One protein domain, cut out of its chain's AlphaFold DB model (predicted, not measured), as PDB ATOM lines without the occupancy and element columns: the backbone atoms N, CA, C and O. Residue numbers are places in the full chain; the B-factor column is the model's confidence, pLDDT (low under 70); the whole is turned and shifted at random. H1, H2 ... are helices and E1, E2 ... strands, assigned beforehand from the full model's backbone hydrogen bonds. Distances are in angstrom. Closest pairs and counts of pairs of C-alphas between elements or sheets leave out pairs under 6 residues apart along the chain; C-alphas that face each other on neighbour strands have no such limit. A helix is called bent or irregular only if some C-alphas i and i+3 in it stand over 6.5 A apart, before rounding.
ATOM      1  N   ARG A 707     235.667 237.432 167.948       75.56
ATOM      2  CA  ARG A 707     235.496 238.774 167.389       75.56
ATOM      3  C   ARG A 707     234.565 239.565 168.301       75.56
ATOM      4  O   ARG A 707     233.361 239.351 168.286       75.56
ATOM      5  N   VAL A 708     235.147 240.452 169.101       77.88
ATOM      6  CA  VAL A 708     234.444 241.208 170.156       77.88
ATOM      7  C   VAL A 708     233.912 242.544 169.629       77.88
ATOM      8  O   VAL A 708     232.974 243.112 170.179       77.88
ATOM      9  N   HIS A 709     234.471 243.047 168.527       80.38
ATOM     10  CA  HIS A 709     233.976 244.252 167.866       80.38
ATOM     11  C   HIS A 709     233.979 244.100 166.346       80.38
ATOM     12  O   HIS A 709     234.889 243.483 165.787       80.38
ATOM     13  N   HIS A 710     232.968 244.674 165.691       82.06
ATOM     14  CA  HIS A 710     232.842 244.738 164.235       82.06
ATOM     15  C   HIS A 710     231.828 245.829 163.843       82.06
ATOM     16  O   HIS A 710     230.648 245.539 163.635       82.06
ATOM     17  N   ARG A 711     232.255 247.095 163.806       82.00
ATOM     18  CA  ARG A 711     231.389 248.246 163.478       82.00
ATOM     19  C   ARG A 711     232.135 249.282 162.637       82.00
ATOM     20  O   ARG A 711     233.363 249.285 162.602       82.00
ATOM     21  N   GLY A 712     231.383 250.153 161.966       81.62
ATOM     22  CA  GLY A 712     231.932 251.380 161.391       81.62
ATOM     23  C   GLY A 712     232.405 252.322 162.501       81.62
ATOM     24  O   GLY A 712     231.687 252.524 163.479       81.62
ATOM     25  N   VAL A 713     233.611 252.865 162.355       81.88
ATOM     26  CA  VAL A 713     234.231 253.837 163.261       81.88
ATOM     27  C   VAL A 713     234.920 254.894 162.404       81.88
ATOM     28  O   VAL A 713     235.621 254.557 161.449       81.88
ATOM     29  N   GLU A 714     234.741 256.168 162.742       81.25
ATOM     30  CA  GLU A 714     235.506 257.244 162.121       81.25
ATOM     31  C   GLU A 714     236.846 257.422 162.849       81.25
ATOM     32  O   GLU A 714     236.881 257.706 164.045       81.25
ATOM     33  N   LEU A 715     237.959 257.241 162.136       77.25
ATOM     34  CA  LEU A 715     239.313 257.430 162.658       77.25
ATOM     35  C   LEU A 715     240.024 258.504 161.830       77.25
ATOM     36  O   LEU A 715     240.329 258.283 160.662       77.25
ATOM     37  N   GLN A 716     240.313 259.658 162.446       70.88
ATOM     38  CA  GLN A 716     241.020 260.788 161.814       70.88
ATOM     39  C   GLN A 716     240.377 261.250 160.483       70.88
ATOM     40  O   GLN A 716     241.075 261.441 159.490       70.88
ATOM     41  N   GLY A 717     239.047 261.398 160.443       69.94
ATOM     42  CA  GLY A 717     238.320 261.814 159.234       69.94
ATOM     43  C   GLY A 717     238.087 260.704 158.200       69.94
ATOM     44  O   GLY A 717     237.649 260.988 157.088       69.94
ATOM     45  N   LYS A 718     238.392 259.437 158.527       75.94
ATOM     46  CA  LYS A 718     238.107 258.271 157.676       75.94
ATOM     47  C   LYS A 718     237.086 257.338 158.313       75.94
ATOM     48  O   LYS A 718     237.338 256.795 159.386       75.94
ATOM     49  N   LEU A 719     235.992 257.065 157.604       81.44
ATOM     50  CA  LEU A 719     235.041 256.002 157.941       81.44
ATOM     51  C   LEU A 719     235.626 254.628 157.589       81.44
ATOM     52  O   LEU A 719     235.817 254.304 156.419       81.44
ATOM     53  N   LEU A 720     235.898 253.811 158.608       82.44
ATOM     54  CA  LEU A 720     236.487 252.477 158.474       82.44
ATOM     55  C   LEU A 720     235.628 251.436 159.195       82.44
ATOM     56  O   LEU A 720     235.162 251.681 160.305       82.44
ATOM     57  N   VAL A 721     235.468 250.237 158.631       86.19
ATOM     58  CA  VAL A 721     234.859 249.122 159.381       86.19
ATOM     59  C   VAL A 721     235.942 248.431 160.198       86.19
ATOM     60  O   VAL A 721     236.779 247.717 159.650       86.19
ATOM     61  N   LEU A 722     235.945 248.672 161.510       84.00
ATOM     62  CA  LEU A 722     236.925 248.153 162.458       84.00
ATOM     63  C   LEU A 722     236.444 246.829 163.066       84.00
ATOM     64  O   LEU A 722     235.472 246.786 163.825       84.00
ATOM     65  N   ALA A 723     237.188 245.761 162.791       83.06
ATOM     66  CA  ALA A 723     237.070 244.481 163.473       83.06
ATOM     67  C   ALA A 723     238.163 244.326 164.544       83.06
ATOM     68  O   ALA A 723     239.342 244.613 164.303       83.06
ATOM     69  N   ILE A 724     237.766 243.846 165.727       82.44
ATOM     70  CA  ILE A 724     238.662 243.565 166.856       82.44
ATOM     71  C   ILE A 724     238.524 242.093 167.254       82.44
ATOM     72  O   ILE A 724     237.492 241.655 167.768       82.44
ATOM     73  N   ASP A 725     239.601 241.347 167.027       79.12
ATOM     74  CA  ASP A 725     239.729 239.914 167.288       79.12
ATOM     75  C   ASP A 725     240.526 239.697 168.597       79.12
ATOM     76  O   ASP A 725     241.733 239.967 168.653       79.12
ATOM     77  N   GLN A 726     239.885 239.183 169.650       76.44
ATOM     78  CA  GLN A 726     240.508 238.860 170.940       76.44
ATOM     79  C   GLN A 726     241.097 237.438 170.951       76.44
ATOM     80  O   GLN A 726     240.515 236.487 170.426       76.44
ATOM     81  N   ARG A 727     242.272 237.284 171.579       71.31
ATOM     82  CA  ARG A 727     242.970 236.010 171.824       71.31
ATOM     83  C   ARG A 727     243.569 236.029 173.234       71.31
ATOM     84  O   ARG A 727     244.695 236.491 173.444       71.31
ATOM     85  N   GLY A 728     242.789 235.584 174.219       71.50
ATOM     86  CA  GLY A 728     243.108 235.798 175.635       71.50
ATOM     87  C   GLY A 728     243.180 237.298 175.942       71.50
ATOM     88  O   GLY A 728     242.280 238.042 175.575       71.50
ATOM     89  N   LEU A 729     244.273 237.768 176.546       68.56
ATOM     90  CA  LEU A 729     244.519 239.202 176.780       68.56
ATOM     91  C   LEU A 729     245.281 239.905 175.635       68.56
ATOM     92  O   LEU A 729     245.797 241.001 175.833       68.56
ATOM     93  N   SER A 730     245.403 239.296 174.450       72.19
ATOM     94  CA  SER A 730     245.964 239.961 173.260       72.19
ATOM     95  C   SER A 730     244.860 240.294 172.259       72.19
ATOM     96  O   SER A 730     243.993 239.460 172.006       72.19
ATOM     97  N   PHE A 731     244.928 241.472 171.643       76.44
ATOM     98  CA  PHE A 731     243.956 241.945 170.655       76.44
ATOM     99  C   PHE A 731     244.620 242.147 169.290       76.44
ATOM    100  O   PHE A 731     245.750 242.636 169.200       76.44
ATOM    101  N   ARG A 732     243.919 241.784 168.213       79.81
ATOM    102  CA  ARG A 732     244.275 242.117 166.828       79.81
ATOM    103  C   ARG A 732     243.236 243.082 166.268       79.81
ATOM    104  O   ARG A 732     242.042 242.866 166.444       79.81
ATOM    105  N   PHE A 733     243.710 244.096 165.557       79.56
ATOM    106  CA  PHE A 733     242.895 245.101 164.887       79.56
ATOM    107  C   PHE A 733     243.020 244.928 163.373       79.56
ATOM    108  O   PHE A 733     244.128 244.761 162.849       79.56
ATOM    109  N   THR A 734     241.894 244.977 162.672       80.50
ATOM    110  CA  THR A 734     241.824 245.032 161.207       80.50
ATOM    111  C   THR A 734     240.700 245.985 160.835       80.50
ATOM    112  O   THR A 734     239.559 245.729 161.215       80.50
ATOM    113  N   ALA A 735     241.011 247.075 160.137       79.19
ATOM    114  CA  ALA A 735     240.026 248.050 159.684       79.19
ATOM    115  C   ALA A 735     240.062 248.170 158.161       79.19
ATOM    116  O   ALA A 735     241.136 248.350 157.585       79.19
ATOM    117  N   THR A 736     238.901 248.066 157.520       82.50
ATOM    118  CA  THR A 736     238.777 248.104 156.058       82.50
ATOM    119  C   THR A 736     238.223 249.451 155.602       82.50
ATOM    120  O   THR A 736     237.114 249.838 155.980       82.50
ATOM    121  N   ASP A 737     239.003 250.152 154.782       82.25
ATOM    122  CA  ASP A 737     238.604 251.357 154.056       82.25
ATOM    123  C   ASP A 737     237.954 250.929 152.735       82.25
ATOM    124  O   ASP A 737     238.646 250.520 151.800       82.25
ATOM    125  N   PHE A 738     236.622 250.971 152.667       76.50
ATOM    126  CA  PHE A 738     235.884 250.577 151.462       76.50
ATOM    127  C   PHE A 738     235.961 251.620 150.339       76.50
ATOM    128  O   PHE A 738     235.797 251.253 149.180       76.50
ATOM    129  N   ALA A 739     236.255 252.887 150.652       72.38
ATOM    130  CA  ALA A 739     236.413 253.941 149.651       72.38
ATOM    131  C   ALA A 739     237.808 253.906 149.000       72.38
ATOM    132  O   ALA A 739     237.937 254.120 147.799       72.38
ATOM    133  N   ALA A 740     238.851 253.590 149.777       69.88
ATOM    134  CA  ALA A 740     240.226 253.448 149.289       69.88
ATOM    135  C   ALA A 740     240.638 251.995 148.965       69.88
ATOM    136  O   ALA A 740     241.792 251.762 148.607       69.88
ATOM    137  N   ALA A 741     239.738 251.018 149.133       72.44
ATOM    138  CA  ALA A 741     239.996 249.577 148.992       72.44
ATOM    139  C   ALA A 741     241.239 249.076 149.771       72.44
ATOM    140  O   ALA A 741     241.994 248.227 149.294       72.44
ATOM    141  N   CYS A 742     241.472 249.616 150.973       73.38
ATOM    142  CA  CYS A 742     242.684 249.387 151.767       73.38
ATOM    143  C   CYS A 742     242.393 248.707 153.115       73.38
ATOM    144  O   CYS A 742     241.504 249.128 153.854       73.38
ATOM    145  N   GLU A 743     243.202 247.709 153.490       77.62
ATOM    146  CA  GLU A 743     243.175 247.108 154.830       77.62
ATOM    147  C   GLU A 743     244.276 247.689 155.731       77.62
ATOM    148  O   GLU A 743     245.470 247.494 155.490       77.62
ATOM    149  N   TYR A 744     243.885 248.337 156.827       77.69
ATOM    150  CA  TYR A 744     244.793 248.741 157.899       77.69
ATOM    151  C   TYR A 744     244.817 247.665 158.989       77.69
ATOM    152  O   TYR A 744     243.774 247.156 159.402       77.69
ATOM    153  N   THR A 745     246.002 247.304 159.493       74.19
ATOM    154  CA  THR A 745     246.145 246.234 160.499       74.19
ATOM    155  C   THR A 745     246.988 246.665 161.697       74.19
ATOM    156  O   THR A 745     247.798 247.589 161.608       74.19
ATOM    157  N   GLY A 746     246.775 246.008 162.839       73.25
ATOM    158  CA  GLY A 746     247.461 246.302 164.097       73.25
ATOM    159  C   GLY A 746     247.306 245.195 165.140       73.25
ATOM    160  O   GLY A 746     246.518 244.261 164.969       73.25
ATOM    161  N   CYS A 747     248.051 245.284 166.242       75.06
ATOM    162  CA  CYS A 747     247.881 244.382 167.383       75.06
ATOM    163  C   CYS A 747     248.352 244.993 168.712       75.06
ATOM    164  O   CYS A 747     249.350 245.709 168.768       75.06
ATOM    165  N   CYS A 748     247.654 244.649 169.797       73.31
ATOM    166  CA  CYS A 748     248.061 244.919 171.172       73.31
ATOM    167  C   CYS A 748     248.371 243.579 171.874       73.31
ATOM    168  O   CYS A 748     247.456 242.783 172.108       73.31
ATOM    169  N   PRO A 749     249.646 243.259 172.165       70.81
ATOM    170  CA  PRO A 749     250.014 242.013 172.831       70.81
ATOM    171  C   PRO A 749     249.736 242.088 174.339       70.81
ATOM    172  O   PRO A 749     249.916 243.143 174.943       70.81
ATOM    173  N   ARG A 750     249.422 240.949 174.973       66.06
ATOM    174  CA  ARG A 750     249.122 240.803 176.419       66.06
ATOM    175  C   ARG A 750     249.962 241.666 177.368       66.06
ATOM    176  O   ARG A 750     249.416 242.240 178.303       66.06
ATOM    177  N   ALA A 751     251.273 241.772 177.145       62.38
ATOM    178  CA  ALA A 751     252.162 242.575 177.990       62.38
ATOM    179  C   ALA A 751     251.860 244.089 177.948       62.38
ATOM    180  O   ALA A 751     252.081 244.773 178.941       62.38
ATOM    181  N   ARG A 752     251.337 244.609 176.828       69.38
ATOM    182  CA  ARG A 752     250.844 245.988 176.705       69.38
ATOM    183  C   ARG A 752     249.424 246.129 177.242       69.38
ATOM    184  O   ARG A 752     249.187 247.057 178.005       69.38
ATOM    185  N   THR A 753     248.529 245.179 176.965       70.50
ATOM    186  CA  THR A 753     247.174 245.149 177.550       70.50
ATOM    187  C   THR A 753     247.215 245.244 179.079       70.50
ATOM    188  O   THR A 753     246.492 246.036 179.670       70.50
ATOM    189  N   LEU A 754     248.117 244.496 179.725       70.69
ATOM    190  CA  LEU A 754     248.313 244.530 181.180       70.69
ATOM    191  C   LEU A 754     248.915 245.852 181.695       70.69
ATOM    192  O   LEU A 754     248.647 246.229 182.830       70.69
ATOM    193  N   GLN A 755     249.705 246.564 180.886       68.94
ATOM    194  CA  GLN A 755     250.205 247.903 181.234       68.94
ATOM    195  C   GLN A 755     249.106 248.964 181.106       68.94
ATOM    196  O   GLN A 755     248.982 249.818 181.977       68.94
ATOM    197  N   MET A 756     248.273 248.879 180.066       71.00
ATOM    198  CA  MET A 756     247.134 249.782 179.871       71.00
ATOM    199  C   MET A 756     246.059 249.584 180.945       71.00
ATOM    200  O   MET A 756     245.564 250.563 181.490       71.00
ATOM    201  N   LEU A 757     245.773 248.332 181.318       72.06
ATOM    202  CA  LEU A 757     244.883 248.003 182.435       72.06
ATOM    203  C   LEU A 757     245.341 248.616 183.759       72.06
ATOM    204  O   LEU A 757     244.522 249.166 184.487       72.06
ATOM    205  N   ARG A 758     246.645 248.549 184.060       71.00
ATOM    206  CA  ARG A 758     247.211 249.218 185.240       71.00
ATOM    207  C   ARG A 758     247.014 250.725 185.159       71.00
ATOM    208  O   ARG A 758     246.424 251.280 186.071       71.00
ATOM    209  N   HIS A 759     247.367 251.347 184.037       72.31
ATOM    210  CA  HIS A 759     247.215 252.789 183.853       72.31
ATOM    211  C   HIS A 759     245.761 253.285 183.990       72.31
ATOM    212  O   HIS A 759     245.511 254.275 184.674       72.31
ATOM    213  N   TRP A 760     244.775 252.596 183.406       72.44
ATOM    214  CA  TRP A 760     243.364 252.961 183.590       72.44
ATOM    215  C   TRP A 760     242.896 252.767 185.037       72.44
ATOM    216  O   TRP A 760     242.152 253.598 185.556       72.44
ATOM    217  N   ASN A 761     243.361 251.715 185.713       74.00
ATOM    218  CA  ASN A 761     243.038 251.472 187.118       74.00
ATOM    219  C   ASN A 761     243.769 252.449 188.069       74.00
ATOM    220  O   ASN A 761     243.204 252.810 189.095       74.00
ATOM    221  N   GLU A 762     244.961 252.945 187.716       71.69
ATOM    222  CA  GLU A 762     245.664 254.049 188.396       71.69
ATOM    223  C   GLU A 762     244.883 255.367 188.267       71.69
ATOM    224  O   GLU A 762     244.687 256.070 189.259       71.69
ATOM    225  N   LEU A 763     244.380 255.688 187.066       70.50
ATOM    226  CA  LEU A 763     243.529 256.861 186.835       70.50
ATOM    227  C   LEU A 763     242.200 256.765 187.602       70.50
ATOM    228  O   LEU A 763     241.766 257.746 188.205       70.50
ATOM    229  N   TYR A 764     241.577 255.583 187.631       72.38
ATOM    230  CA  TYR A 764     240.366 255.342 188.419       72.38
ATOM    231  C   TYR A 764     240.638 255.463 189.926       72.38
ATOM    232  O   TYR A 764     239.886 256.132 190.629       72.38
ATOM    233  N   ALA A 765     241.749 254.899 190.414       71.62
ATOM    234  CA  ALA A 765     242.185 255.029 191.804       71.62
ATOM    235  C   ALA A 765     242.360 256.500 192.209       71.62
ATOM    236  O   ALA A 765     241.835 256.917 193.241       71.62
ATOM    237  N   ALA A 766     243.019 257.306 191.371       71.81
ATOM    238  CA  ALA A 766     243.184 258.740 191.600       71.81
ATOM    239  C   ALA A 766     241.842 259.499 191.628       71.81
ATOM    240  O   ALA A 766     241.677 260.402 192.442       71.81
ATOM    241  N   ALA A 767     240.866 259.110 190.799       70.75
ATOM    242  CA  ALA A 767     239.524 259.706 190.771       70.75
ATOM    243  C   ALA A 767     238.608 259.285 191.946       70.75
ATOM    244  O   ALA A 767     237.548 259.894 192.149       70.75
ATOM    245  N   CYS A 768     238.995 258.253 192.705       72.44
ATOM    246  CA  CYS A 768     238.324 257.831 193.936       72.44
ATOM    247  C   CYS A 768     238.824 258.580 195.182       72.44
ATOM    248  O   CYS A 768     238.038 258.760 196.109       72.44
ATOM    249  N   VAL A 769     240.090 259.019 195.219       76.25
ATOM    250  CA  VAL A 769     240.663 259.755 196.365       76.25
ATOM    251  C   VAL A 769     239.850 261.023 196.655       76.25
ATOM    252  O   VAL A 769     239.476 261.764 195.749       76.25
ATOM    253  N   GLY A 770     239.552 261.258 197.933       71.00
ATOM    254  CA  GLY A 770     238.727 262.367 198.411       71.00
ATOM    255  C   GLY A 770     237.213 262.134 198.343       71.00
ATOM    256  O   GLY A 770     236.475 262.906 198.951       71.00
ATOM    257  N   ARG A 771     236.716 261.084 197.666       75.94
ATOM    258  CA  ARG A 771     235.271 260.790 197.637       75.94
ATOM    259  C   ARG A 771     234.788 260.150 198.936       75.94
ATOM    260  O   ARG A 771     235.485 259.328 199.536       75.94
ATOM    261  N   ALA A 772     233.559 260.496 199.316       75.25
ATOM    262  CA  ALA A 772     232.819 259.829 200.380       75.25
ATOM    263  C   ALA A 772     232.411 258.405 199.966       75.25
ATOM    264  O   ALA A 772     232.155 258.131 198.796       75.25
ATOM    265  N   MET A 773     232.338 257.497 200.932       81.38
ATOM    266  CA  MET A 773     232.011 256.087 200.729       81.38
ATOM    267  C   MET A 773     231.255 255.512 201.927       81.38
ATOM    268  O   MET A 773     231.350 256.030 203.039       81.38
ATOM    269  N   TYR A 774     230.516 254.428 201.694       78.88
ATOM    270  CA  TYR A 774     229.752 253.710 202.708       78.88
ATOM    271  C   TYR A 774     230.103 252.222 202.674       78.88
ATOM    272  O   TYR A 774     229.874 251.548 201.664       78.88
ATOM    273  N   HIS A 775     230.663 251.708 203.769       77.31
ATOM    274  CA  HIS A 775     231.176 250.343 203.869       77.31
ATOM    275  C   HIS A 775     230.880 249.757 205.259       77.31
ATOM    276  O   HIS A 775     231.131 250.403 206.270       77.31
ATOM    277  N   VAL A 776     230.308 248.544 205.300       75.31
ATOM    278  CA  VAL A 776     229.955 247.786 206.527       75.31
ATOM    279  C   VAL A 776     229.304 248.669 207.616       75.31
ATOM    280  O   VAL A 776     229.729 248.718 208.766       75.31
ATOM    281  N   GLY A 777     228.259 249.409 207.232       70.94
ATOM    282  CA  GLY A 777     227.459 250.229 208.150       70.94
ATOM    283  C   GLY A 777     228.038 251.602 208.512       70.94
ATOM    284  O   GLY A 777     227.350 252.373 209.174       70.94
ATOM    285  N   GLN A 778     229.260 251.934 208.082       77.00
ATOM    286  CA  GLN A 778     229.928 253.198 208.407       77.00
ATOM    287  C   GLN A 778     230.152 254.053 207.157       77.00
ATOM    288  O   GLN A 778     230.350 253.533 206.054       77.00
ATOM    289  N   TYR A 779     230.127 255.374 207.341       80.00
ATOM    290  CA  TYR A 779     230.595 256.322 206.337       80.00
ATOM    291  C   TYR A 779     232.095 256.587 206.515       80.00
ATOM    292  O   TYR A 779     232.706 256.263 207.536       80.00
ATOM    293  N   GLY A 780     232.698 257.138 205.468       80.62
ATOM    294  CA  GLY A 780     234.096 257.531 205.447       80.62
ATOM    295  C   GLY A 780     234.495 258.113 204.101       80.62
ATOM    296  O   GLY A 780     233.646 258.454 203.276       80.62
ATOM    297  N   LYS A 781     235.801 258.211 203.872       84.75
ATOM    298  CA  LYS A 781     236.417 258.848 202.701       84.75
ATOM    299  C   LYS A 781     237.650 258.073 202.240       84.75
ATOM    300  O   LYS A 781     238.401 257.531 203.051       84.75
ATOM    301  N   VAL A 782     237.897 258.051 200.933       81.50
ATOM    302  CA  VAL A 782     239.136 257.481 200.381       81.50
ATOM    303  C   VAL A 782     240.285 258.463 200.619       81.50
ATOM    304  O   VAL A 782     240.261 259.573 200.092       81.50
ATOM    305  N   ALA A 783     241.290 258.069 201.399       77.19
ATOM    306  CA  ALA A 783     242.373 258.954 201.829       77.19
ATOM    307  C   ALA A 783     243.604 258.901 200.907       77.19
ATOM    308  O   ALA A 783     244.156 259.943 200.560       77.19
ATOM    309  N   ALA A 784     244.032 257.705 200.484       79.50
ATOM    310  CA  ALA A 784     245.234 257.530 199.664       79.50
ATOM    311  C   ALA A 784     245.208 256.252 198.808       79.50
ATOM    312  O   ALA A 784     244.431 255.332 199.057       79.50
ATOM    313  N   ILE A 785     246.103 256.175 197.820       79.69
ATOM    314  CA  ILE A 785     246.379 254.945 197.060       79.69
ATOM    315  C   ILE A 785     247.480 254.160 197.777       79.69
ATOM    316  O   ILE A 785     248.554 254.698 198.051       79.69
ATOM    317  N   GLU A 786     247.237 252.883 198.060       69.06
ATOM    318  CA  GLU A 786     248.207 252.023 198.729       69.06
ATOM    319  C   GLU A 786     249.259 251.517 197.727       69.06
ATOM    320  O   GLU A 786     248.985 250.673 196.877       69.06
ATOM    321  N   ASN A 787     250.477 252.056 197.841       65.88
ATOM    322  CA  ASN A 787     251.711 251.588 197.196       65.88
ATOM    323  C   ASN A 787     251.584 251.244 195.682       65.88
ATOM    324  O   ASN A 787     251.522 250.068 195.310       65.88
ATOM    325  N   PRO A 788     251.620 252.243 194.771       60.75
ATOM    326  CA  PRO A 788     251.229 252.097 193.357       60.75
ATOM    327  C   PRO A 788     252.109 251.167 192.494       60.75
ATOM    328  O   PRO A 788     251.838 250.989 191.311       60.75
ATOM    329  N   ALA A 789     253.158 250.556 193.052       55.62
ATOM    330  CA  ALA A 789     253.947 249.515 192.387       55.62
ATOM    331  C   ALA A 789     253.369 248.089 192.557       55.62
ATOM    332  O   ALA A 789     253.887 247.141 191.952       55.62
ATOM    333  N   ALA A 790     252.332 247.915 193.383       58.94
ATOM    334  CA  ALA A 790     251.706 246.627 193.675       58.94
ATOM    335  C   ALA A 790     251.037 245.976 192.436       58.94
ATOM    336  O   ALA A 790     250.649 246.662 191.488       58.94
ATOM    337  N   PRO A 791     250.900 244.633 192.394       56.81
ATOM    338  CA  PRO A 791     250.238 243.946 191.283       56.81
ATOM    339  C   PRO A 791     248.711 244.122 191.274       56.81
ATOM    340  O   PRO A 791     248.118 244.049 190.199       56.81
ATOM    341  N   GLU A 792     248.119 244.376 192.443       65.81
ATOM    342  CA  GLU A 792     246.731 244.790 192.657       65.81
ATOM    343  C   GLU A 792     246.749 246.168 193.325       65.81
ATOM    344  O   GLU A 792     247.496 246.372 194.280       65.81
ATOM    345  N   LEU A 793     245.932 247.104 192.838       71.38
ATOM    346  CA  LEU A 793     245.798 248.430 193.442       71.38
ATOM    347  C   LEU A 793     244.775 248.379 194.581       71.38
ATOM    348  O   LEU A 793     243.627 247.966 194.375       71.38
ATOM    349  N   ARG A 794     245.196 248.826 195.764       78.25
ATOM    350  CA  ARG A 794     244.346 248.994 196.947       78.25
ATOM    351  C   ARG A 794     244.245 250.466 197.323       78.25
ATOM    352  O   ARG A 794     245.110 251.273 196.981       78.25
ATOM    353  N   LEU A 795     243.154 250.816 197.987       79.31
ATOM    354  CA  LEU A 795     242.855 252.166 198.443       79.31
ATOM    355  C   LEU A 795     242.778 252.175 199.969       79.31
ATOM    356  O   LEU A 795     242.120 251.327 200.570       79.31
ATOM    357  N   VAL A 796     243.473 253.135 200.575       81.38
ATOM    358  CA  VAL A 796     243.446 253.393 202.015       81.38
ATOM    359  C   VAL A 796     242.239 254.277 202.301       81.38
ATOM    360  O   VAL A 796     242.173 255.418 201.837       81.38
ATOM    361  N   CYS A 797     241.284 253.743 203.053       81.75
ATOM    362  CA  CYS A 797     240.002 254.371 203.330       81.75
ATOM    363  C   CYS A 797     239.895 254.714 204.820       81.75
ATOM    364  O   CYS A 797     240.040 253.841 205.674       81.75
ATOM    365  N   GLU A 798     239.635 255.982 205.130       79.94
ATOM    366  CA  GLU A 798     239.366 256.468 206.484       79.94
ATOM    367  C   GLU A 798     237.857 256.371 206.748       79.94
ATOM    368  O   GLU A 798     237.085 257.163 206.204       79.94
ATOM    369  N   LEU A 799     237.436 255.396 207.559       79.06
ATOM    370  CA  LEU A 799     236.100 255.345 208.166       79.06
ATOM    371  C   LEU A 799     236.144 256.059 209.527       79.06
ATOM    372  O   LEU A 799     237.211 256.145 210.136       79.06
ATOM    373  N   ASP A 800     234.994 256.504 210.040       71.50
ATOM    374  CA  ASP A 800     234.886 257.348 211.251       71.50
ATOM    375  C   ASP A 800     235.575 256.798 212.524       71.50
ATOM    376  O   ASP A 800     235.766 257.535 213.491       71.50
ATOM    377  N   LYS A 801     235.927 255.503 212.558       67.25
ATOM    378  CA  LYS A 801     236.598 254.848 213.698       67.25
ATOM    379  C   LYS A 801     237.911 254.132 213.359       67.25
ATOM    380  O   LYS A 801     238.740 253.970 214.251       67.25
ATOM    381  N   HIS A 802     238.119 253.701 212.110       76.38
ATOM    382  CA  HIS A 802     239.274 252.884 211.707       76.38
ATOM    383  C   HIS A 802     239.685 253.129 210.246       76.38
ATOM    384  O   HIS A 802     238.864 253.484 209.402       76.38
ATOM    385  N   VAL A 803     240.957 252.866 209.938       80.38
ATOM    386  CA  VAL A 803     241.494 252.892 208.568       80.38
ATOM    387  C   VAL A 803     241.484 251.477 207.987       80.38
ATOM    388  O   VAL A 803     241.927 250.540 208.648       80.38
ATOM    389  N   VAL A 804     240.992 251.316 206.755       82.44
ATOM    390  CA  VAL A 804     240.844 250.015 206.077       82.44
ATOM    391  C   VAL A 804     241.429 250.081 204.665       82.44
ATOM    392  O   VAL A 804     241.141 251.012 203.917       82.44
ATOM    393  N   SER A 805     242.225 249.081 204.274       81.69
ATOM    394  CA  SER A 805     242.692 248.897 202.892       81.69
ATOM    395  C   SER A 805     241.683 248.061 202.093       81.69
ATOM    396  O   SER A 805     241.538 246.864 202.358       81.69
ATOM    397  N   LEU A 806     241.007 248.658 201.112       80.75
ATOM    398  CA  LEU A 806     240.036 247.979 200.240       80.75
ATOM    399  C   LEU A 806     240.586 247.778 198.824       80.75
ATOM    400  O   LEU A 806     241.449 248.531 198.367       80.75
ATOM    401  N   SER A 807     240.071 246.790 198.085       80.75
ATOM    402  CA  SER A 807     240.361 246.695 196.651       80.75
ATOM    403  C   SER A 807     239.685 247.824 195.867       80.75
ATOM    404  O   SER A 807     238.680 248.416 196.282       80.75
ATOM    405  N   LEU A 808     240.213 248.102 194.674       77.25
ATOM    406  CA  LEU A 808     239.681 249.130 193.781       77.25
ATOM    407  C   LEU A 808     238.197 248.915 193.411       77.25
ATOM    408  O   LEU A 808     237.453 249.881 193.243       77.25
ATOM    409  N   VAL A 809     237.749 247.655 193.316       75.56
ATOM    410  CA  VAL A 809     236.358 247.300 192.976       75.56
ATOM    411  C   VAL A 809     235.431 247.471 194.179       75.56
ATOM    412  O   VAL A 809     234.374 248.081 194.044       75.56
ATOM    413  N   GLU A 810     235.834 247.000 195.363       77.75
ATOM    414  CA  GLU A 810     235.066 247.181 196.606       77.75
ATOM    415  C   GLU A 810     234.896 248.663 196.944       77.75
ATOM    416  O   GLU A 810     233.804 249.091 197.308       77.75
ATOM    417  N   THR A 811     235.944 249.467 196.741       75.38
ATOM    418  CA  THR A 811     235.891 250.918 196.962       75.38
ATOM    419  C   THR A 811     234.958 251.602 195.957       75.38
ATOM    420  O   THR A 811     234.103 252.393 196.351       75.38
ATOM    421  N   GLY A 812     235.046 251.252 194.666       74.00
ATOM    422  CA  GLY A 812     234.139 251.770 193.634       74.00
ATOM    423  C   GLY A 812     232.668 251.401 193.870       74.00
ATOM    424  O   GLY A 812     231.774 252.178 193.531       74.00
ATOM    425  N   LEU A 813     232.398 250.251 194.498       76.88
ATOM    426  CA  LEU A 813     231.060 249.869 194.958       76.88
ATOM    427  C   LEU A 813     230.639 250.646 196.216       76.88
ATOM    428  O   LEU A 813     229.516 251.141 196.247       76.88
ATOM    429  N   ALA A 814     231.531 250.813 197.198       74.56
ATOM    430  CA  ALA A 814     231.275 251.533 198.451       74.56
ATOM    431  C   ALA A 814     230.981 253.034 198.248       74.56
ATOM    432  O   ALA A 814     230.156 253.613 198.956       74.56
ATOM    433  N   ILE A 815     231.620 253.673 197.263       76.25
ATOM    434  CA  ILE A 815     231.279 255.043 196.847       76.25
ATOM    435  C   ILE A 815     229.889 255.045 196.185       76.25
ATOM    436  O   ILE A 815     229.016 255.812 196.578       76.25
ATOM    437  N   ARG A 816     229.614 254.112 195.257       74.25
ATOM    438  CA  ARG A 816     228.307 254.013 194.571       74.25
ATOM    439  C   ARG A 816     227.134 253.672 195.505       74.25
ATOM    440  O   ARG A 816     225.994 253.981 195.156       74.25
ATOM    441  N   SER A 817     227.364 253.047 196.663       72.81
ATOM    442  CA  SER A 817     226.341 252.884 197.709       72.81
ATOM    443  C   SER A 817     226.106 254.166 198.511       72.81
ATOM    444  O   SER A 817     224.953 254.436 198.843       72.81
ATOM    445  N   ALA A 818     227.138 254.983 198.756       71.31
ATOM    446  CA  ALA A 818     226.977 256.316 199.344       71.31
ATOM    447  C   ALA A 818     226.238 257.274 198.389       71.31
ATOM    448  O   ALA A 818     225.252 257.887 198.784       71.31
ATOM    449  N   ASP A 819     226.623 257.314 197.108       70.44
ATOM    450  CA  ASP A 819     225.954 258.122 196.073       70.44
ATOM    451  C   ASP A 819     224.451 257.781 195.949       70.44
ATOM    452  O   ASP A 819     223.619 258.642 195.663       70.44
ATOM    453  N   LYS A 820     224.071 256.516 196.185       64.69
ATOM    454  CA  LYS A 820     222.664 256.078 196.199       64.69
ATOM    455  C   LYS A 820     221.938 256.358 197.517       64.69
ATOM    456  O   LYS A 820     220.712 256.489 197.494       64.69
ATOM    457  N   SER A 821     222.632 256.426 198.655       56.91
ATOM    458  CA  SER A 821     221.997 256.723 199.946       56.91
ATOM    459  C   SER A 821     221.720 258.219 200.116       56.91
ATOM    460  O   SER A 821     220.669 258.577 200.650       56.91
ATOM    461  N   THR A 822     222.590 259.088 199.594       56.34
ATOM    462  CA  THR A 822     222.369 260.542 199.553       56.34
ATOM    463  C   THR A 822     221.185 260.896 198.652       56.34
ATOM    464  O   THR A 822     220.271 261.581 199.103       56.34
ATOM    465  N   LEU A 823     221.113 260.330 197.440       54.16
ATOM    466  CA  LEU A 823     219.969 260.497 196.529       54.16
ATOM    467  C   LEU A 823     218.631 260.059 197.153       54.16
ATOM    468  O   LEU A 823     217.618 260.727 196.958       54.16
ATOM    469  N   ARG A 824     218.609 258.987 197.959       50.06
ATOM    470  CA  ARG A 824     217.386 258.562 198.673       50.06
ATOM    471  C   ARG A 824     216.971 259.483 199.823       50.06
ATOM    472  O   ARG A 824     215.787 259.516 200.137       50.06
ATOM    473  N   ARG A 825     217.884 260.263 200.415       48.28
ATOM    474  CA  ARG A 825     217.524 261.314 201.390       48.28
ATOM    475  C   ARG A 825     216.905 262.559 200.739       48.28
ATOM    476  O   ARG A 825     216.349 263.380 201.454       48.28
ATOM    477  N   LEU A 856     232.853 251.113 186.524       60.06
ATOM    478  CA  LEU A 856     233.675 250.325 187.452       60.06
ATOM    479  C   LEU A 856     235.038 249.926 186.840       60.06
ATOM    480  O   LEU A 856     235.130 249.835 185.612       60.06
ATOM    481  N   PRO A 857     236.064 249.640 187.674       63.78
ATOM    482  CA  PRO A 857     237.400 249.256 187.214       63.78
ATOM    483  C   PRO A 857     237.369 248.200 186.112       63.78
ATOM    484  O   PRO A 857     236.575 247.258 186.178       63.78
ATOM    485  N   VAL A 858     238.235 248.353 185.107       68.00
ATOM    486  CA  VAL A 858     238.191 247.523 183.898       68.00
ATOM    487  C   VAL A 858     238.595 246.092 184.252       68.00
ATOM    488  O   VAL A 858     239.762 245.804 184.522       68.00
ATOM    489  N   ASP A 859     237.609 245.197 184.260       68.19
ATOM    490  CA  ASP A 859     237.771 243.807 184.669       68.19
ATOM    491  C   ASP A 859     238.515 243.008 183.577       68.19
ATOM    492  O   ASP A 859     238.006 242.881 182.457       68.19
ATOM    493  N   PRO A 860     239.700 242.426 183.858       65.19
ATOM    494  CA  PRO A 860     240.445 241.641 182.875       65.19
ATOM    495  C   PRO A 860     239.718 240.363 182.423       65.19
ATOM    496  O   PRO A 860     240.136 239.764 181.430       65.19
ATOM    497  N   ALA A 861     238.652 239.936 183.111       64.44
ATOM    498  CA  ALA A 861     237.800 238.829 182.687       64.44
ATOM    499  C   ALA A 861     236.705 239.239 181.678       64.44
ATOM    500  O   ALA A 861     236.139 238.362 181.024       64.44
ATOM    501  N   LYS A 862     236.400 240.538 181.519       72.88
ATOM    502  CA  LYS A 862     235.272 241.024 180.703       72.88
ATOM    503  C   LYS A 862     235.751 241.663 179.398       72.88
ATOM    504  O   LYS A 862     236.159 242.825 179.360       72.88
ATOM    505  N   SER A 863     235.643 240.896 178.311       68.12
ATOM    506  CA  SER A 863     235.965 241.287 176.926       68.12
ATOM    507  C   SER A 863     235.440 242.671 176.542       68.12
ATOM    508  O   SER A 863     236.158 243.482 175.958       68.12
ATOM    509  N   ASP A 864     234.197 242.954 176.914       69.88
ATOM    510  CA  ASP A 864     233.448 244.090 176.386       69.88
ATOM    511  C   ASP A 864     233.869 245.395 177.077       69.88
ATOM    512  O   ASP A 864     233.960 246.439 176.436       69.88
ATOM    513  N   GLN A 865     234.231 245.318 178.365       72.31
ATOM    514  CA  GLN A 865     234.819 246.432 179.112       72.31
ATOM    515  C   GLN A 865     236.229 246.758 178.603       72.31
ATOM    516  O   GLN A 865     236.560 247.927 178.411       72.31
ATOM    517  N   LEU A 866     237.040 245.730 178.318       72.44
ATOM    518  CA  LEU A 866     238.364 245.895 177.710       72.44
ATOM    519  C   LEU A 866     238.271 246.578 176.340       72.44
ATOM    520  O   LEU A 866     239.035 247.497 176.057       72.44
ATOM    521  N   VAL A 867     237.325 246.162 175.495       75.50
ATOM    522  CA  VAL A 867     237.107 246.765 174.172       75.50
ATOM    523  C   VAL A 867     236.564 248.191 174.278       75.50
ATOM    524  O   VAL A 867     237.067 249.067 173.577       75.50
ATOM    525  N   ALA A 868     235.614 248.458 175.179       73.56
ATOM    526  CA  ALA A 868     235.101 249.807 175.424       73.56
ATOM    527  C   ALA A 868     236.196 250.777 175.909       73.56
ATOM    528  O   ALA A 868     236.209 251.930 175.488       73.56
ATOM    529  N   ALA A 869     237.144 250.310 176.730       71.44
ATOM    530  CA  ALA A 869     238.299 251.100 177.161       71.44
ATOM    531  C   ALA A 869     239.369 251.263 176.061       71.44
ATOM    532  O   ALA A 869     240.021 252.302 175.982       71.44
ATOM    533  N   LEU A 870     239.554 250.267 175.183       74.19
ATOM    534  CA  LEU A 870     240.504 250.343 174.064       74.19
ATOM    535  C   LEU A 870     240.053 251.310 172.958       74.19
ATOM    536  O   LEU A 870     240.890 252.037 172.425       74.19
ATOM    537  N   LEU A 871     238.765 251.303 172.595       76.56
ATOM    538  CA  LEU A 871     238.231 251.998 171.413       76.56
ATOM    539  C   LEU A 871     238.583 253.502 171.329       76.56
ATOM    540  O   LEU A 871     239.097 253.892 170.282       76.56
ATOM    541  N   PRO A 872     238.417 254.334 172.384       73.00
ATOM    542  CA  PRO A 872     238.746 255.768 172.342       73.00
ATOM    543  C   PRO A 872     240.231 256.081 172.110       73.00
ATOM    544  O   PRO A 872     240.588 257.223 171.834       73.00
ATOM    545  N   HIS A 873     241.103 255.080 172.247       73.94
ATOM    546  CA  HIS A 873     242.545 255.213 172.079       73.94
ATOM    547  C   HIS A 873     243.057 254.606 170.760       73.94
ATOM    548  O   HIS A 873     244.256 254.673 170.498       73.94
ATOM    549  N   ILE A 874     242.213 253.992 169.921       78.50
ATOM    550  CA  ILE A 874     242.658 253.443 168.629       78.50
ATOM    551  C   ILE A 874     242.858 254.583 167.624       78.50
ATOM    552  O   ILE A 874     241.966 255.394 167.404       78.50
ATOM    553  N   ALA A 875     244.026 254.622 166.982       75.69
ATOM    554  CA  ALA A 875     244.382 255.629 165.988       75.69
ATOM    555  C   ALA A 875     245.127 255.014 164.793       75.69
ATOM    556  O   ALA A 875     245.816 253.994 164.920       75.69
ATOM    557  N   LEU A 876     245.031 255.674 163.634       76.19
ATOM    558  CA  LEU A 876     245.952 255.451 162.522       76.19
ATOM    559  C   LEU A 876     247.290 256.134 162.831       76.19
ATOM    560  O   LEU A 876     247.333 257.281 163.281       76.19
ATOM    561  N   VAL A 877     248.387 255.411 162.608       69.69
ATOM    562  CA  VAL A 877     249.750 255.865 162.900       69.69
ATOM    563  C   VAL A 877     250.673 255.518 161.723       69.69
ATOM    564  O   VAL A 877     250.669 254.367 161.275       69.69
ATOM    565  N   PRO A 878     251.486 256.464 161.211       61.94
ATOM    566  CA  PRO A 878     252.403 256.194 160.106       61.94
ATOM    567  C   PRO A 878     253.546 255.271 160.543       61.94
ATOM    568  O   PRO A 878     254.202 255.503 161.562       61.94
ATOM    569  N   THR A 879     253.825 254.232 159.755       56.50
ATOM    570  CA  THR A 879     254.969 253.346 160.017       56.50
ATOM    571  C   THR A 879     256.275 253.970 159.514       56.50
ATOM    572  O   THR A 879     256.380 254.405 158.368       56.50
ATOM    573  N   MET A 880     257.300 254.027 160.373       46.78
ATOM    574  CA  MET A 880     258.635 254.481 159.964       46.78
ATOM    575  C   MET A 880     259.373 253.380 159.189       46.78
ATOM    576  O   MET A 880     259.363 252.214 159.583       46.78
ATOM    577  N   ALA A 881     260.013 253.757 158.081       37.12
ATOM    578  CA  ALA A 881     260.489 252.817 157.067       37.12
ATOM    579  C   ALA A 881     261.729 251.989 157.467       37.12
ATOM    580  O   ALA A 881     262.659 252.474 158.113       37.12
ATOM    581  N   MET A 894     250.169 253.372 156.697       64.31
ATOM    582  CA  MET A 894     249.551 253.568 158.013       64.31
ATOM    583  C   MET A 894     249.250 252.214 158.669       64.31
ATOM    584  O   MET A 894     248.887 251.252 157.990       64.31
ATOM    585  N   ALA A 895     249.352 252.143 159.994       69.06
ATOM    586  CA  ALA A 895     248.961 250.986 160.798       69.06
ATOM    587  C   ALA A 895     248.008 251.402 161.927       69.06
ATOM    588  O   ALA A 895     247.980 252.564 162.329       69.06
ATOM    589  N   LEU A 896     247.246 250.442 162.458       71.31
ATOM    590  CA  LEU A 896     246.399 250.661 163.633       71.31
ATOM    591  C   LEU A 896     247.228 250.460 164.904       71.31
ATOM    592  O   LEU A 896     247.798 249.386 165.120       71.31
ATOM    593  N   ALA A 897     247.258 251.469 165.766       70.81
ATOM    594  CA  ALA A 897     247.889 251.400 167.079       70.81
ATOM    595  C   ALA A 897     246.946 251.947 168.154       70.81
ATOM    596  O   ALA A 897     245.991 252.659 167.848       70.81
ATOM    597  N   VAL A 898     247.219 251.613 169.416       70.00
ATOM    598  CA  VAL A 898     246.477 252.158 170.559       70.00
ATOM    599  C   VAL A 898     247.357 253.195 171.250       70.00
ATOM    600  O   VAL A 898     248.460 252.877 171.695       70.00
ATOM    601  N   VAL A 899     246.892 254.441 171.276       66.31
ATOM    602  CA  VAL A 899     247.635 255.639 171.669       66.31
ATOM    603  C   VAL A 899     246.984 256.241 172.914       66.31
ATOM    604  O   VAL A 899     245.880 256.779 172.873       66.31
TER     605      VAL A 899
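This is residues 707 to 825, 856 to 881 and 894 to 899 of the 1042 residues of an uncharacterized protein of Aphanomyces invadans (UniProt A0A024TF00). Two lobes sit at the two ends of the long helix H1, which bridges them in an elongated, loose model. In one lobe the sheet E1 E2 E3 E4 has H3 over one face and makes a small, rather open sandwich with the two-stranded sheet E9 E10, their strands crossed; in the other, the curled sheet E5 E6 E7 E8 has H2 packed on it. The printed part has 151 residues with three named helices and ten named strands, in the order E1 E2 E3 E4 H1 E5 E6 E7 E8 H2 H3 E9 E10, class mixed. The three sheets, in the orders just named, are antiparallel. The radius of gyration of the C-alphas is 19.7 A, and the spans are 64 by 36 by 24 A.

E1 is residues 707 to 715, from C-alpha 707 at (235.496, 238.774, 167.389), and bends by 72 degrees at residue 712. E2 is residues 718 to 727, 26.8 A; E3 730 to 737, 23.5 A; E4 742 to 748, 20.6 A. H1, residues 750 to 768, is 26.7 A long and ends at C-alpha 768, (238.324, 257.831, 193.936). E5 is 772 to 775, E6 778 to 786, E7 794 to 799 and E8 803 to 807; E6 bends by 63 degrees at residue 783. H2 is 808 to 825, 26.4 A, and H3 863 to 873, 16.1 A. E9 is 874 to 878 and E10 894 to 898, ending at C-alpha 898, (246.477, 252.158, 170.559).

E1 E2 E3 E4 is a meander, each strand the antiparallel neighbour of the one before, strongly twisted; N 713 and O 720 are 2.8 A apart, N 723 and O 734 2.8 A, N 733 and O 746 2.9 A. H3 is on one face, making two layers, at a height over the sheet of 8.6 A. The sheet E9 E10, with N 875 and O 897 2.9 A apart, forms a sandwich with it, two sheets face to face, strands at 55 degrees; the closest C-alphas of E4 and E10 are Gly 746 and Leu 896, 4.5 A. H1 only grazes the sheet E1 E2 E3 E4, with residues 750 to 754, and the sheet E5 E6 E7 E8, with residues 762 to 768. The latter is a second, strongly twisted meander: N 773 and O 780 are 2.8 A apart, N 783 and O 796 2.8 A, N 795 and O 806 2.9 A. H2 is on it; the closest C-alphas of E5 and H2 are Met 773 and Ile 815, 4.1 A. H1, with residues 761 to 768 alone, touches residues 808 to 812 of H2, at a shallow tilt of 34.6 degrees, only just short of steep, the same way; the closest C-alphas are Ala 765 and Leu 808, 6.7 A. O i to N i+4 pairs within hydrogen-bond range are 14 of 15 in H1, 13 of 14 in H2 and 5 of 7 in H3, which is only just irregular, C-alphas 869 and 872 being 6.7 A apart.

The farthest C-alphas, Ala 741 and Lys 801, are 65.0 A apart. Residues 826 to 855 and 882 to 893 are not printed; the C-alpha gaps are 24.0 A and 11.0 A. Of the links printed whole, none is long. Mean pLDDT of the printed part is 72.8, with 37 residues under 70, among them 786 to 792, 820 to 825 and 877 to 881.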